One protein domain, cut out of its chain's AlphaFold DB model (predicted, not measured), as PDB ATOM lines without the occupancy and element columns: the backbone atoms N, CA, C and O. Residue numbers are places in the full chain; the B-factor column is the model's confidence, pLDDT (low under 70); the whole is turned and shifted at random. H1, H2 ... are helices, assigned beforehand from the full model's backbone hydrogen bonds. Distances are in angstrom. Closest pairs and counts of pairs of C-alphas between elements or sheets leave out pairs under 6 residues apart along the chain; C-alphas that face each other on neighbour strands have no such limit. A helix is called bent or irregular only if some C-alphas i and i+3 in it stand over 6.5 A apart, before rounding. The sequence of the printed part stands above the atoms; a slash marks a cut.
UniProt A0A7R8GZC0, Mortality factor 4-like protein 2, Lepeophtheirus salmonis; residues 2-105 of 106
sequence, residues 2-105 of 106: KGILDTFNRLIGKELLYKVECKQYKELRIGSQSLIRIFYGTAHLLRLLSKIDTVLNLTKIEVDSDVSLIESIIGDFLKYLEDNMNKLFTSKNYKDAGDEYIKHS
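Overview. This is residues 2 to 105 of the 106 residues of the protein "Mortality factor 4-like protein 2" of Lepeophtheirus salmonis (UniProt A0A7R8GZC0). Picture a loose, open frame of helices: long H5 slants along one side, short H6 makes the corner at its end, and an extended stretch, residues 89 to 98, runs from there to small H7 at the far end. Inside the frame H3 sits near the middle, with H1 set across it; H2 follows at the end of H1 toward H7, H4 follows H3, and residues 57 to 66, of which 57 belongs to H4 and 64 to 66 belong to H5, stick out free. The printed part has 104 residues with seven named helices, H1 to H7 in chain order, and no named strand; the class is all helix. The whole is loose, with a radius of gyration of the C-alphas of 16.0 A, and elongated, spanning 51 by 30 by 23 A.

Along the chain. Find C-alpha 64 at (198.049, 158.753, 49.002) and C-alpha 83 at (185.621, 137.338, 64.182); between them runs H5, residues 64 to 83, the longest helix, 29.0 A from first to last C-alpha. Next come H6, residues 85 to 88, and H7, residues 99 to 103, whose last C-alpha is at (159.188, 160.056, 77.153). Go back to residue 2 for H1, residues 2 to 15, 19.2 A long; it is irregular, with C-alphas 10 and 13 7.2 A apart. H2 covers residues 19 to 31 in 19.7 A, H3 residues 42 to 49 in 10.7 A, and H4 residues 52 to 57.

Arrangement. Start at H5: it is close to H3 but not clearly touching, with the C-alphas of Ile 74 and Leu 49 closest at 7.9 A, at a shallow tilt of 25 degrees, opposite ways. H6 is also close to H3 but not clearly touching; the closest C-alphas are those of Leu 88 and Thr 42, 6.4 A apart. H3 and H1 touch, about perpendicular at 87 degrees, H1 with residues 8 to 12 alone; look at the C-alphas of Phe 8 and Leu 48, the closest at 6.6 A. H2 is close to H1 but not clearly touching, with the C-alphas of Gly 13 and Tyr 25 closest at 7.0 A, at a steep tilt of 64 degrees. H7 is close to H2 but not clearly touching, with the C-alphas of Val 20 and Ile 102 closest at 6.5 A. H4 and H3 meet only through their link, and H4 is only just apart from H1, at 8.2 A. In H3, H4, H5 and H7 every O i to N i+4 pair is within hydrogen-bond range; in H1 it is 8 of 10, in H2 7 of 9, and H6 is too short for such a pair.

Size, cuts and confidence. The two C-alphas farthest apart are those of Val 63 and Glu 100, at 51.4 A. The printed part has no cut and no long link. Confidence is low at residues 31 to 35, under 70; the mean pLDDT of the printed part is 86.3.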
ATOM      1  N   LYS A   2     195.891 156.589  69.322       79.62
ATOM      2  CA  LYS A   2     195.420 157.872  69.889       79.62
ATOM      3  C   LYS A   2     194.424 158.623  68.980       79.62
ATOM      4  O   LYS A   2     193.411 159.099  69.474       79.62
ATOM      5  N   GLY A   3     194.642 158.619  67.660       81.69
ATOM      6  CA  GLY A   3     193.768 159.307  66.695       81.69
ATOM      7  C   GLY A   3     192.311 158.824  66.682       81.69
ATOM      8  O   GLY A   3     191.397 159.648  66.710       81.69
ATOM      9  N   ILE A   4     192.074 157.506  66.719       83.25
ATOM     10  CA  ILE A   4     190.713 156.938  66.793       83.25
ATOM     11  C   ILE A   4     190.041 157.347  68.106       83.25
ATOM     12  O   ILE A   4     188.896 157.791  68.100       83.25
ATOM     13  N   LEU A   5     190.760 157.260  69.229       84.50
ATOM     14  CA  LEU A   5     190.221 157.610  70.546       84.50
ATOM     15  C   LEU A   5     189.892 159.103  70.668       84.50
ATOM     16  O   LEU A   5     188.859 159.455  71.236       84.50
ATOM     17  N   ASP A   6     190.740 159.979  70.137       86.19
ATOM     18  CA  ASP A   6     190.514 161.426  70.151       86.19
ATOM     19  C   ASP A   6     189.342 161.808  69.238       86.19
ATOM     20  O   ASP A   6     188.475 162.599  69.625       86.19
ATOM     21  N   THR A   7     189.243 161.173  68.066       86.69
ATOM     22  CA  THR A   7     188.101 161.333  67.158       86.69
ATOM     23  C   THR A   7     186.809 160.858  67.817       86.69
ATOM     24  O   THR A   7     185.810 161.578  67.797       86.69
ATOM     25  N   PHE A   8     186.837 159.704  68.487       89.19
ATOM     26  CA  PHE A   8     185.702 159.188  69.243       89.19
ATOM     27  C   PHE A   8     185.236 160.177  70.319       89.19
ATOM     28  O   PHE A   8     184.061 160.537  70.354       89.19
ATOM     29  N   ASN A   9     186.153 160.699  71.147       87.12
ATOM     30  CA  ASN A   9     185.817 161.676  72.194       87.12
ATOM     31  C   ASN A   9     185.184 162.958  71.629       87.12
ATOM     32  O   ASN A   9     184.337 163.567  72.282       87.12
ATOM     33  N   ARG A  10     185.589 163.375  70.423       85.50
ATOM     34  CA  ARG A  10     185.056 164.568  69.754       85.50
ATOM     35  C   ARG A  10     183.671 164.344  69.148       85.50
ATOM     36  O   ARG A  10     182.858 165.270  69.164       85.50
ATOM     37  N   LEU A  11     183.413 163.153  68.605       88.56
ATOM     38  CA  LEU A  11     182.188 162.855  67.859       88.56
ATOM     39  C   LEU A  11     181.084 162.215  68.697       88.56
ATOM     40  O   LEU A  11     179.918 162.365  68.339       88.56
ATOM     41  N   ILE A  12     181.414 161.560  69.816       88.88
ATOM     42  CA  ILE A  12     180.442 160.801  70.616       88.88
ATOM     43  C   ILE A  12     179.204 161.631  70.975       88.88
ATOM     44  O   ILE A  12     178.094 161.228  70.671       88.88
ATOM     45  N   GLY A  13     179.373 162.850  71.486       84.88
ATOM     46  CA  GLY A  13     178.251 163.714  71.869       84.88
ATOM     47  C   GLY A  13     177.560 164.471  70.732       84.88
ATOM     48  O   GLY A  13     176.709 165.306  71.026       84.88
ATOM     49  N   LYS A  14     177.970 164.271  69.475       85.12
ATOM     50  CA  LYS A  14     177.468 165.023  68.313       85.12
ATOM     51  C   LYS A  14     176.811 164.114  67.279       85.12
ATOM     52  O   LYS A  14     175.705 164.397  66.846       85.12
ATOM     53  N   GLU A  15     177.492 163.027  66.919       88.19
ATOM     54  CA  GLU A  15     177.182 162.237  65.719       88.19
ATOM     55  C   GLU A  15     176.991 160.738  65.993       88.19
ATOM     56  O   GLU A  15     176.470 160.028  65.136       88.19
ATOM     57  N   LEU A  16     177.439 160.219  67.147       91.62
ATOM     58  CA  LEU A  16     177.476 158.764  67.388       91.62
ATOM     59  C   LEU A  16     176.318 158.238  68.246       91.62
ATOM     60  O   LEU A  16     176.194 157.023  68.415       91.62
ATOM     61  N   LEU A  17     175.491 159.120  68.807       92.62
ATOM     62  CA  LEU A  17     174.393 158.771  69.710       92.62
ATOM     63  C   LEU A  17     173.041 158.991  69.035       92.62
ATOM     64  O   LEU A  17     172.817 160.006  68.376       92.62
ATOM     65  N   TYR A  18     172.119 158.058  69.243       91.50
ATOM     66  CA  TYR A  18     170.712 158.258  68.931       91.50
ATOM     67  C   TYR A  18     170.073 159.225  69.930       91.50
ATOM     68  O   TYR A  18     170.553 159.386  71.053       91.50
ATOM     69  N   LYS A  19     168.935 159.826  69.550       88.88
ATOM     70  CA  LYS A  19     168.219 160.817  70.378       88.88
ATOM     71  C   LYS A  19     168.008 160.347  71.820       88.88
ATOM     72  O   LYS A  19     168.305 161.088  72.751       88.88
ATOM     73  N   VAL A  20     167.597 159.091  71.997       89.88
ATOM     74  CA  VAL A  20     167.371 158.501  73.324       89.88
ATOM     75  C   VAL A  20     168.651 158.373  74.161       89.88
ATOM     76  O   VAL A  20     168.621 158.562  75.372       89.88
ATOM     77  N   GLU A  21     169.801 158.121  73.532       91.38
ATOM     78  CA  GLU A  21     171.097 158.000  74.215       91.38
ATOM     79  C   GLU A  21     171.683 159.376  74.593       91.38
ATOM     80  O   GLU A  21     172.525 159.474  75.488       91.38
ATOM     81  N   CYS A  22     171.231 160.467  73.958       90.50
ATOM     82  CA  CYS A  22     171.694 161.823  74.267       90.50
ATOM     83  C   CYS A  22     171.356 162.250  75.701       90.50
ATOM     84  O   CYS A  22     172.119 163.008  76.306       90.50
ATOM     85  N   LYS A  23     170.237 161.771  76.263       90.12
ATOM     86  CA  LYS A  23     169.898 162.008  77.672       90.12
ATOM     87  C   LYS A  23     170.934 161.357  78.591       90.12
ATOM     88  O   LYS A  23     171.527 162.052  79.412       90.12
ATOM     89  N   GLN A  24     171.236 160.076  78.368       89.88
ATOM     90  CA  GLN A  24     172.252 159.330  79.122       89.88
ATOM     91  C   GLN A  24     173.609 160.035  79.065       89.88
ATOM     92  O   GLN A  24     174.294 160.177  80.073       89.88
ATOM     93  N   TYR A  25     173.992 160.520  77.885       90.06
ATOM     94  CA  TYR A  25     175.235 161.259  77.705       90.06
ATOM     95  C   TYR A  25     175.300 162.537  78.551       90.06
ATOM     96  O   TYR A  25     176.333 162.815  79.162       90.06
ATOM     97  N   LYS A  26     174.208 163.315  78.609       88.56
ATOM     98  CA  LYS A  26     174.129 164.527  79.441       88.56
ATOM     99  C   LYS A  26     174.247 164.186  80.927       88.56
ATOM    100  O   LYS A  26     175.013 164.837  81.629       88.56
ATOM    101  N   GLU A  27     173.549 163.147  81.380       87.38
ATOM    102  CA  GLU A  27     173.598 162.671  82.769       87.38
ATOM    103  C   GLU A  27     175.018 162.226  83.164       87.38
ATOM    104  O   GLU A  27     175.546 162.661  84.188       87.38
ATOM    105  N   LEU A  28     175.685 161.443  82.307       85.88
ATOM    106  CA  LEU A  28     177.067 160.997  82.522       85.88
ATOM    107  C   LEU A  28     178.072 162.160  82.535       85.88
ATOM    108  O   LEU A  28     179.024 162.139  83.314       85.88
ATOM    109  N   ARG A  29     177.863 163.184  81.695       82.00
ATOM    110  CA  ARG A  29     178.704 164.393  81.653       82.00
ATOM    111  C   ARG A  29     178.575 165.262  82.901       82.00
ATOM    112  O   ARG A  29     179.562 165.866  83.302       82.00
ATOM    113  N   ILE A  30     177.381 165.366  83.482       76.50
ATOM    114  CA  ILE A  30     177.154 166.168  84.695       76.50
ATOM    115  C   ILE A  30     177.814 165.496  85.906       76.50
ATOM    116  O   ILE A  30     178.366 166.178  86.763       76.50
ATOM    117  N   GLY A  31     177.791 164.162  85.958       67.25
ATOM    118  CA  GLY A  31     178.324 163.388  87.080       67.25
ATOM    119  C   GLY A  31     179.835 163.134  87.061       67.25
ATOM    120  O   GLY A  31     180.356 162.607  88.040       67.25
ATOM    121  N   SER A  32     180.550 163.451  85.974       65.38
ATOM    122  CA  SER A  32     181.976 163.133  85.862       65.38
ATOM    123  C   SER A  32     182.737 164.034  84.889       65.38
ATOM    124  O   SER A  32     182.327 164.246  83.750       65.38
ATOM    125  N   GLN A  33     183.933 164.460  85.304       63.09
ATOM    126  CA  GLN A  33     184.918 165.118  84.436       63.09
ATOM    127  C   GLN A  33     185.812 164.112  83.681       63.09
ATOM    128  O   GLN A  33     186.766 164.501  83.005       63.09
ATOM    129  N   SER A  34     185.526 162.810  83.809       64.31
ATOM    130  CA  SER A  34     186.281 161.725  83.185       64.31
ATOM    131  C   SER A  34     186.087 161.648  81.666       64.31
ATOM    132  O   SER A  34     185.149 162.186  81.075       64.31
ATOM    133  N   LEU A  35     187.017 160.950  81.011       67.38
ATOM    134  CA  LEU A  35     187.019 160.767  79.564       67.38
ATOM    135  C   LEU A  35     185.853 159.866  79.158       67.38
ATOM    136  O   LEU A  35     185.838 158.669  79.438       67.38
ATOM    137  N   ILE A  36     184.898 160.456  78.448       74.00
ATOM    138  CA  ILE A  36     183.608 159.850  78.110       74.00
ATOM    139  C   ILE A  36     183.737 158.521  77.361       74.00
ATOM    140  O   ILE A  36     182.894 157.645  77.533       74.00
ATOM    141  N   ARG A  37     184.827 158.317  76.608       74.69
ATOM    142  CA  ARG A  37     185.158 157.026  75.982       74.69
ATOM    143  C   ARG A  37     185.112 155.819  76.920       74.69
ATOM    144  O   ARG A  37     184.946 154.716  76.431       74.69
ATOM    145  N   ILE A  38     185.280 156.000  78.232       81.69
ATOM    146  CA  ILE A  38     185.290 154.894  79.200       81.69
ATOM    147  C   ILE A  38     183.886 154.292  79.375       81.69
ATOM    148  O   ILE A  38     183.761 153.115  79.694       81.69
ATOM    149  N   PHE A  39     182.830 155.075  79.140       85.50
ATOM    150  CA  PHE A  39     181.447 154.629  79.326       85.50
ATOM    151  C   PHE A  39     180.843 153.949  78.094       85.50
ATOM    152  O   PHE A  39     179.789 153.327  78.201       85.50
ATOM    153  N   TYR A  40     181.486 154.069  76.931       89.56
ATOM    154  CA  TYR A  40     180.953 153.587  75.662       89.56
ATOM    155  C   TYR A  40     181.769 152.412  75.128       89.56
ATOM    156  O   TYR A  40     182.996 152.414  75.168       89.56
ATOM    157  N   GLY A  41     181.061 151.394  74.636       89.62
ATOM    158  CA  GLY A  41     181.652 150.126  74.222       89.62
ATOM    159  C   GLY A  41     181.885 149.999  72.716       89.62
ATOM    160  O   GLY A  41     181.860 150.961  71.946       89.62
ATOM    161  N   THR A  42     182.059 148.750  72.291       91.12
ATOM    162  CA  THR A  42     182.287 148.339  70.896       91.12
ATOM    163  C   THR A  42     181.188 148.784  69.937       91.12
ATOM    164  O   THR A  42     181.490 149.152  68.806       91.12
ATOM    165  N   ALA A  43     179.928 148.813  70.377       92.88
ATOM    166  CA  ALA A  43     178.808 149.269  69.555       92.88
ATOM    167  C   ALA A  43     178.971 150.727  69.097       92.88
ATOM    168  O   ALA A  43     178.811 151.030  67.917       92.88
ATOM    169  N   HIS A  44     179.338 151.630  70.008       93.06
ATOM    170  CA  HIS A  44     179.563 153.037  69.677       93.06
ATOM    171  C   HIS A  44     180.839 153.222  68.862       93.06
ATOM    172  O   HIS A  44     180.867 154.055  67.959       93.06
ATOM    173  N   LEU A  45     181.879 152.430  69.135       90.88
ATOM    174  CA  LEU A  45     183.102 152.445  68.333       90.88
ATOM    175  C   LEU A  45     182.829 152.043  66.877       90.88
ATOM    176  O   LEU A  45     183.335 152.690  65.965       90.88
ATOM    177  N   LEU A  46     181.974 151.046  66.638       92.56
ATOM    178  CA  LEU A  46     181.571 150.661  65.284       92.56
ATOM    179  C   LEU A  46     180.824 151.795  64.558       92.56
ATOM    180  O   LEU A  46     181.043 152.011  63.369       92.56
ATOM    181  N   ARG A  47     180.009 152.589  65.271       92.75
ATOM    182  CA  ARG A  47     179.354 153.784  64.696       92.75
ATOM    183  C   ARG A  47     180.343 154.879  64.297       92.75
ATOM    184  O   ARG A  47     180.039 155.678  63.421       92.75
ATOM    185  N   LEU A  48     181.514 154.952  64.933       91.00
ATOM    186  CA  LEU A  48     182.571 155.852  64.473       91.00
ATOM    187  C   LEU A  48     183.125 155.387  63.124       91.00
ATOM    188  O   LEU A  48     183.333 156.213  62.240       91.00
ATOM    189  N   LEU A  49     183.348 154.079  62.966       89.00
ATOM    190  CA  LEU A  49     183.869 153.513  61.721       89.00
ATOM    191  C   LEU A  49     182.894 153.707  60.557       89.00
ATOM    192  O   LEU A  49     183.331 154.011  59.457       89.00
ATOM    193  N   SER A  50     181.579 153.655  60.794       88.25
ATOM    194  CA  SER A  50     180.594 153.987  59.751       88.25
ATOM    195  C   SER A  50     180.570 155.472  59.360       88.25
ATOM    196  O   SER A  50     179.907 155.845  58.395       88.25
ATOM    197  N   LYS A  51     181.281 156.335  60.095       86.88
ATOM    198  CA  LYS A  51     181.469 157.764  59.798       86.88
ATOM    199  C   LYS A  51     182.885 158.074  59.307       86.88
ATOM    200  O   LYS A  51     183.227 159.252  59.177       86.88
ATOM    201  N   ILE A  52     183.712 157.056  59.057       81.38
ATOM    202  CA  ILE A  52     185.128 157.254  58.752       81.38
ATOM    203  C   ILE A  52     185.326 158.056  57.469       81.38
ATOM    204  O   ILE A  52     186.143 158.965  57.477       81.38
ATOM    205  N   ASP A  53     184.492 157.855  56.446       80.69
ATOM    206  CA  ASP A  53     184.552 158.621  55.193       80.69
ATOM    207  C   ASP A  53     184.441 160.128  55.449       80.69
ATOM    208  O   ASP A  53     185.206 160.934  54.927       80.69
ATOM    209  N   THR A  54     183.519 160.530  56.329       82.00
ATOM    210  CA  THR A  54     183.362 161.936  56.724       82.00
ATOM    211  C   THR A  54     184.571 162.433  57.514       82.00
ATOM    212  O   THR A  54     185.009 163.563  57.320       82.00
ATOM    213  N   VAL A  55     185.131 161.609  58.401       79.38
ATOM    214  CA  VAL A  55     186.326 161.972  59.179       79.38
ATOM    215  C   VAL A  55     187.547 162.137  58.274       79.38
ATOM    216  O   VAL A  55     188.291 163.106  58.441       79.38
ATOM    217  N   LEU A  56     187.739 161.232  57.316       79.56
ATOM    218  CA  LEU A  56     188.853 161.246  56.374       79.56
ATOM    219  C   LEU A  56     188.739 162.424  55.406       79.56
ATOM    220  O   LEU A  56     189.707 163.157  55.260       79.56
ATOM    221  N   ASN A  57     187.547 162.711  54.872       80.06
ATOM    222  CA  ASN A  57     187.319 163.879  54.007       80.06
ATOM    223  C   ASN A  57     187.584 165.225  54.704       80.06
ATOM    224  O   ASN A  57     187.932 166.210  54.058       80.06
ATOM    225  N   LEU A  58     187.411 165.288  56.027       74.44
ATOM    226  CA  LEU A  58     187.721 166.480  56.826       74.44
ATOM    227  C   LEU A  58     189.200 166.557  57.240       74.44
ATOM    228  O   LEU A  58     189.615 167.549  57.842       74.44
ATOM    229  N   THR A  59     189.988 165.523  56.945       79.25
ATOM    230  CA  THR A  59     191.407 165.432  57.285       79.25
ATOM    231  C   THR A  59     192.237 165.698  56.034       79.25
ATOM    232  O   THR A  59     192.040 165.074  54.999       79.25
ATOM    233  N   LYS A  60     193.192 166.628  56.117       79.00
ATOM    234  CA  LYS A  60     194.165 166.818  55.037       79.00
ATOM    235  C   LYS A  60     195.193 165.695  55.112       79.00
ATOM    236  O   LYS A  60     196.025 165.702  56.015       79.00
ATOM    237  N   ILE A  61     195.093 164.735  54.200       78.81
ATOM    238  CA  ILE A  61     196.082 163.672  54.020       78.81
ATOM    239  C   ILE A  61     196.917 164.063  52.802       78.81
ATOM    240  O   ILE A  61     196.369 164.271  51.723       78.81
ATOM    241  N   GLU A  62     198.220 164.257  52.995       77.62
ATOM    242  CA  GLU A  62     199.118 164.772  51.949       77.62
ATOM    243  C   GLU A  62     199.699 163.659  51.064       77.62
ATOM    244  O   GLU A  62     200.161 163.939  49.961       77.62
ATOM    245  N   VAL A  63     199.673 162.407  51.535       84.38
ATOM    246  CA  VAL A  63     200.298 161.258  50.871       84.38
ATOM    247  C   VAL A  63     199.262 160.158  50.628       84.38
ATOM    248  O   VAL A  63     198.698 159.614  51.575       84.38
ATOM    249  N   ASP A  64     199.050 159.770  49.370       78.94
ATOM    250  CA  ASP A  64     198.049 158.753  49.002       78.94
ATOM    251  C   ASP A  64     198.318 157.381  49.645       78.94
ATOM    252  O   ASP A  64     197.385 156.672  50.023       78.94
ATOM    253  N   SER A  65     199.589 157.010  49.853       81.25
ATOM    254  CA  SER A  65     199.938 155.758  50.542       81.25
ATOM    255  C   SER A  65     199.465 155.720  51.996       81.25
ATOM    256  O   SER A  65     199.228 154.634  52.527       81.25
ATOM    257  N   ASP A  66     199.294 156.880  52.638       84.81
ATOM    258  CA  ASP A  66     198.752 156.956  53.996       84.81
ATOM    259  C   ASP A  66     197.257 156.626  54.003       84.81
ATOM    260  O   ASP A  66     196.776 156.011  54.955       84.81
ATOM    261  N   VAL A  67     196.529 156.955  52.929       83.38
ATOM    262  CA  VAL A  67     195.117 156.579  52.770       83.38
ATOM    263  C   VAL A  67     194.992 155.061  52.696       83.38
ATOM    264  O   VAL A  67     194.267 154.475  53.497       83.38
ATOM    265  N   SER A  68     195.763 154.405  51.824       86.44
ATOM    266  CA  SER A  68     195.735 152.940  51.699       86.44
ATOM    267  C   SER A  68     196.161 152.227  52.986       86.44
ATOM    268  O   SER A  68     195.610 151.183  53.336       86.44
ATOM    269  N   LEU A  69     197.121 152.790  53.731       89.56
ATOM    270  CA  LEU A  69     197.510 152.263  55.040       89.56
ATOM    271  C   LEU A  69     196.366 152.382  56.058       89.56
ATOM    272  O   LEU A  69     196.103 151.436  56.800       89.56
ATOM    273  N   ILE A  70     195.679 153.526  56.094       87.31
ATOM    274  CA  ILE A  70     194.520 153.745  56.966       87.31
ATOM    275  C   ILE A  70     193.392 152.769  56.616       87.31
ATOM    276  O   ILE A  70     192.844 152.143  57.522       87.31
ATOM    277  N   GLU A  71     193.075 152.603  55.331       86.81
ATOM    278  CA  GLU A  71     192.069 151.649  54.855       86.81
ATOM    279  C   GLU A  71     192.405 150.218  55.275       86.81
ATOM    280  O   GLU A  71     191.543 149.523  55.811       86.81
ATOM    281  N   SER A  72     193.665 149.802  55.114       91.50
ATOM    282  CA  SER A  72     194.141 148.480  55.533       91.50
ATOM    283  C   SER A  72     193.967 148.260  57.041       91.50
ATOM    284  O   SER A  72     193.354 147.282  57.466       91.50
ATOM    285  N   ILE A  73     194.391 149.226  57.867       90.31
ATOM    286  CA  ILE A  73     194.242 149.159  59.330       90.31
ATOM    287  C   ILE A  73     192.763 149.094  59.743       90.31
ATOM    288  O   ILE A  73     192.408 148.368  60.674       90.31
ATOM    289  N   ILE A  74     191.892 149.865  59.084       89.31
ATOM    290  CA  ILE A  74     190.446 149.825  59.338       89.31
ATOM    291  C   ILE A  74     189.879 148.464  58.928       89.31
ATOM    292  O   ILE A  74     189.088 147.900  59.682       89.31
ATOM    293  N   GLY A  75     190.296 147.926  57.781       92.06
ATOM    294  CA  GLY A  75     189.899 146.608  57.290       92.06
ATOM    295  C   GLY A  75     190.250 145.493  58.272       92.06
ATOM    296  O   GLY A  75     189.367 144.740  58.686       92.06
ATOM    297  N   ASP A  76     191.500 145.449  58.734       94.62
ATOM    298  CA  ASP A  76     191.963 144.491  59.745       94.62
ATOM    299  C   ASP A  76     191.174 144.620  61.055       94.62
ATOM    300  O   ASP A  76     190.806 143.628  61.693       94.62
ATOM    301  N   PHE A  77     190.860 145.854  61.458       91.50
ATOM    302  CA  PHE A  77     190.074 146.091  62.661       91.50
ATOM    303  C   PHE A  77     188.617 145.633  62.511       91.50
ATOM    304  O   PHE A  77     188.070 145.021  63.429       91.50
ATOM    305  N   LEU A  78     187.985 145.878  61.359       92.94
ATOM    306  CA  LEU A  78     186.643 145.375  61.060       92.94
ATOM    307  C   LEU A  78     186.619 143.846  61.039       92.94
ATOM    308  O   LEU A  78     185.708 143.251  61.615       92.94
ATOM    309  N   LYS A  79     187.651 143.215  60.468       96.12
ATOM    310  CA  LYS A  79     187.801 141.759  60.475       96.12
ATOM    311  C   LYS A  79     187.880 141.209  61.900       96.12
ATOM    312  O   LYS A  79     187.158 140.277  62.242       96.12
ATOM    313  N   TYR A  80     188.657 141.852  62.774       95.31
ATOM    314  CA  TYR A  80     188.702 141.498  64.194       95.31
ATOM    315  C   TYR A  80     187.330 141.614  64.882       95.31
ATOM    316  O   TYR A  80     186.959 140.746  65.678       95.31
ATOM    317  N   LEU A  81     186.572 142.683  64.603       94.38
ATOM    318  CA  LEU A  81     185.230 142.868  65.164       94.38
ATOM    319  C   LEU A  81     184.261 141.778  64.695       94.38
ATOM    320  O   LEU A  81     183.466 141.296  65.503       94.38
ATOM    321  N   GLU A  82     184.343 141.386  63.424       95.50
ATOM    322  CA  GLU A  82     183.558 140.299  62.838       95.50
ATOM    323  C   GLU A  82     183.887 138.952  63.495       95.50
ATOM    324  O   GLU A  82     182.991 138.273  63.997       95.50
ATOM    325  N   ASP A  83     185.172 138.608  63.599       97.56
ATOM    326  CA  ASP A  83     185.621 137.338  64.182       97.56
ATOM    327  C   ASP A  83     185.231 137.201  65.667       97.56
ATOM    328  O   ASP A  83     185.076 136.099  66.194       97.56
ATOM    329  N   ASN A  84     185.022 138.329  66.355       95.94
ATOM    330  CA  ASN A  84     184.634 138.386  67.764       95.94
ATOM    331  C   ASN A  84     183.178 138.836  67.974       95.94
ATOM    332  O   ASN A  84     182.791 139.169  69.103       95.94
ATOM    333  N   MET A  85     182.351 138.833  66.923       94.25
ATOM    334  CA  MET A  85     181.046 139.497  66.923       94.25
ATOM    335  C   MET A  85     180.134 139.032  68.062       94.25
ATOM    336  O   MET A  85     179.592 139.853  68.799       94.25
ATOM    337  N   ASN A  86     180.038 137.719  68.281       93.25
ATOM    338  CA  ASN A  86     179.178 137.125  69.313       93.25
ATOM    339  C   ASN A  86     179.549 137.556  70.740       93.25
ATOM    340  O   ASN A  86     178.693 137.623  71.623       93.25
ATOM    341  N   LYS A  87     180.834 137.841  70.976       93.62
ATOM    342  CA  LYS A  87     181.345 138.295  72.273       93.62
ATOM    343  C   LYS A  87     181.184 139.805  72.436       93.62
ATOM    344  O   LYS A  87     180.853 140.268  73.524       93.62
ATOM    345  N   LEU A  88     181.449 140.566  71.375       93.69
ATOM    346  CA  LEU A  88     181.503 142.028  71.420       93.69
ATOM    347  C   LEU A  88     180.132 142.693  71.249       93.69
ATOM    348  O   LEU A  88     179.899 143.750  71.833       93.69
ATOM    349  N   PHE A  89     179.224 142.090  70.480       93.81
ATOM    350  CA  PHE A  89     177.909 142.640  70.145       93.81
ATOM    351  C   PHE A  89     176.800 141.732  70.675       93.81
ATOM    352  O   PHE A  89     176.082 141.071  69.932       93.81
ATOM    353  N   THR A  90     176.663 141.702  71.999       93.06
ATOM    354  CA  THR A  90     175.616 140.934  72.678       93.06
ATOM    355  C   THR A  90     174.519 141.845  73.224       93.06
ATOM    356  O   THR A  90     174.792 142.926  73.752       93.06
ATOM    357  N   SER A  91     173.267 141.385  73.157       90.75
ATOM    358  CA  SER A  91     172.117 142.055  73.777       90.75
ATOM    359  C   SER A  91     172.261 142.196  75.294       90.75
ATOM    360  O   SER A  91     171.684 143.108  75.872       90.75
ATOM    361  N   LYS A  92     173.098 141.366  75.935       91.69
ATOM    362  CA  LYS A  92     173.416 141.452  77.371       91.69
ATOM    363  C   LYS A  92     174.065 142.780  77.777       91.69
ATOM    364  O   LYS A  92     174.034 143.129  78.951       91.69
ATOM    365  N   ASN A  93     174.643 143.511  76.823       89.19
ATOM    366  CA  ASN A  93     175.220 144.837  77.060       89.19
ATOM    367  C   ASN A  93     174.158 145.949  77.113       89.19
ATOM    368  O   ASN A  93     174.494 147.099  77.389       89.19
ATOM    369  N   TYR A  94     172.894 145.624  76.833       91.00
ATOM    370  CA  TYR A  94     171.788 146.568  76.789       91.00
ATOM    371  C   TYR A  94     170.782 146.272  77.896       91.00
ATOM    372  O   TYR A  94     170.585 145.132  78.314       91.00
ATOM    373  N   LYS A  95     170.128 147.335  78.353       91.12
ATOM    374  CA  LYS A  95     169.007 147.289  79.285       91.12
ATOM    375  C   LYS A  95     167.842 148.051  78.678       91.12
ATOM    376  O   LYS A  95     168.067 149.024  77.955       91.12
ATOM    377  N   ASP A  96     166.630 147.611  78.986       89.31
ATOM    378  CA  ASP A  96     165.443 148.379  78.638       89.31
ATOM    379  C   ASP A  96     165.493 149.732  79.361       89.31
ATOM    380  O   ASP A  96     165.841 149.815  80.543       89.31
ATOM    381  N   ALA A  97     165.213 150.797  78.618       87.12
ATOM    382  CA  ALA A  97     165.155 152.146  79.152       87.12
ATOM    383  C   ALA A  97     163.849 152.386  79.928       87.12
ATOM    384  O   ALA A  97     163.832 153.198  80.852       87.12
ATOM    385  N   GLY A  98     162.776 151.668  79.578       90.19
ATOM    386  CA  GLY A  98     161.429 151.888  80.091       90.19
ATOM    387  C   GLY A  98     160.755 153.143  79.516       90.19
ATOM    388  O   GLY A  98     161.403 154.110  79.103       90.19
ATOM    389  N   ASP A  99     159.422 153.143  79.523       88.56
ATOM    390  CA  ASP A  99     158.599 154.186  78.889       88.56
ATOM    391  C   ASP A  99     158.834 155.584  79.473       88.56
ATOM    392  O   ASP A  99     158.886 156.577  78.745       88.56
ATOM    393  N   GLU A 100     159.000 155.667  80.794       86.81
ATOM    394  CA  GLU A 100     159.319 156.901  81.519       86.81
ATOM    395  C   GLU A 100     160.601 157.547  80.988       86.81
ATOM    396  O   GLU A 100     160.642 158.752  80.736       86.81
ATOM    397  N   TYR A 101     161.652 156.755  80.768       88.38
ATOM    398  CA  TYR A 101     162.913 157.285  80.267       88.38
ATOM    399  C   TYR A 101     162.766 157.793  78.836       88.38
ATOM    400  O   TYR A 101     163.221 158.900  78.535       88.38
ATOM    401  N   ILE A 102     162.102 157.017  77.973       87.00
ATOM    402  CA  ILE A 102     161.901 157.352  76.560       87.00
ATOM    403  C   ILE A 102     161.109 158.655  76.426       87.00
ATOM    404  O   ILE A 102     161.559 159.545  75.711       87.00
ATOM    405  N   LYS A 103     160.006 158.825  77.170       85.62
ATOM    406  CA  LYS A 103     159.188 160.056  77.153       85.62
ATOM    407  C   LYS A 103     159.997 161.321  77.435       85.62
ATOM    408  O   LYS A 103     159.738 162.358  76.841       85.62
ATOM    409  N   HIS A 104     160.989 161.226  78.316       78.50
ATOM    410  CA  HIS A 104     161.849 162.347  78.700       78.50
ATOM    411  C   HIS A 104     163.123 162.469  77.845       78.50
ATOM    412  O   HIS A 104     163.985 163.290  78.164       78.50
ATOM    413  N   SER A 105     163.292 161.626  76.823       72.31
ATOM    414  CA  SER A 105     164.473 161.607  75.946       72.31
ATOM    415  C   SER A 105     164.191 162.074  74.512       72.31
ATOM    416  O   SER A 105     165.136 162.178  73.726       72.31
TER     417      SER A 105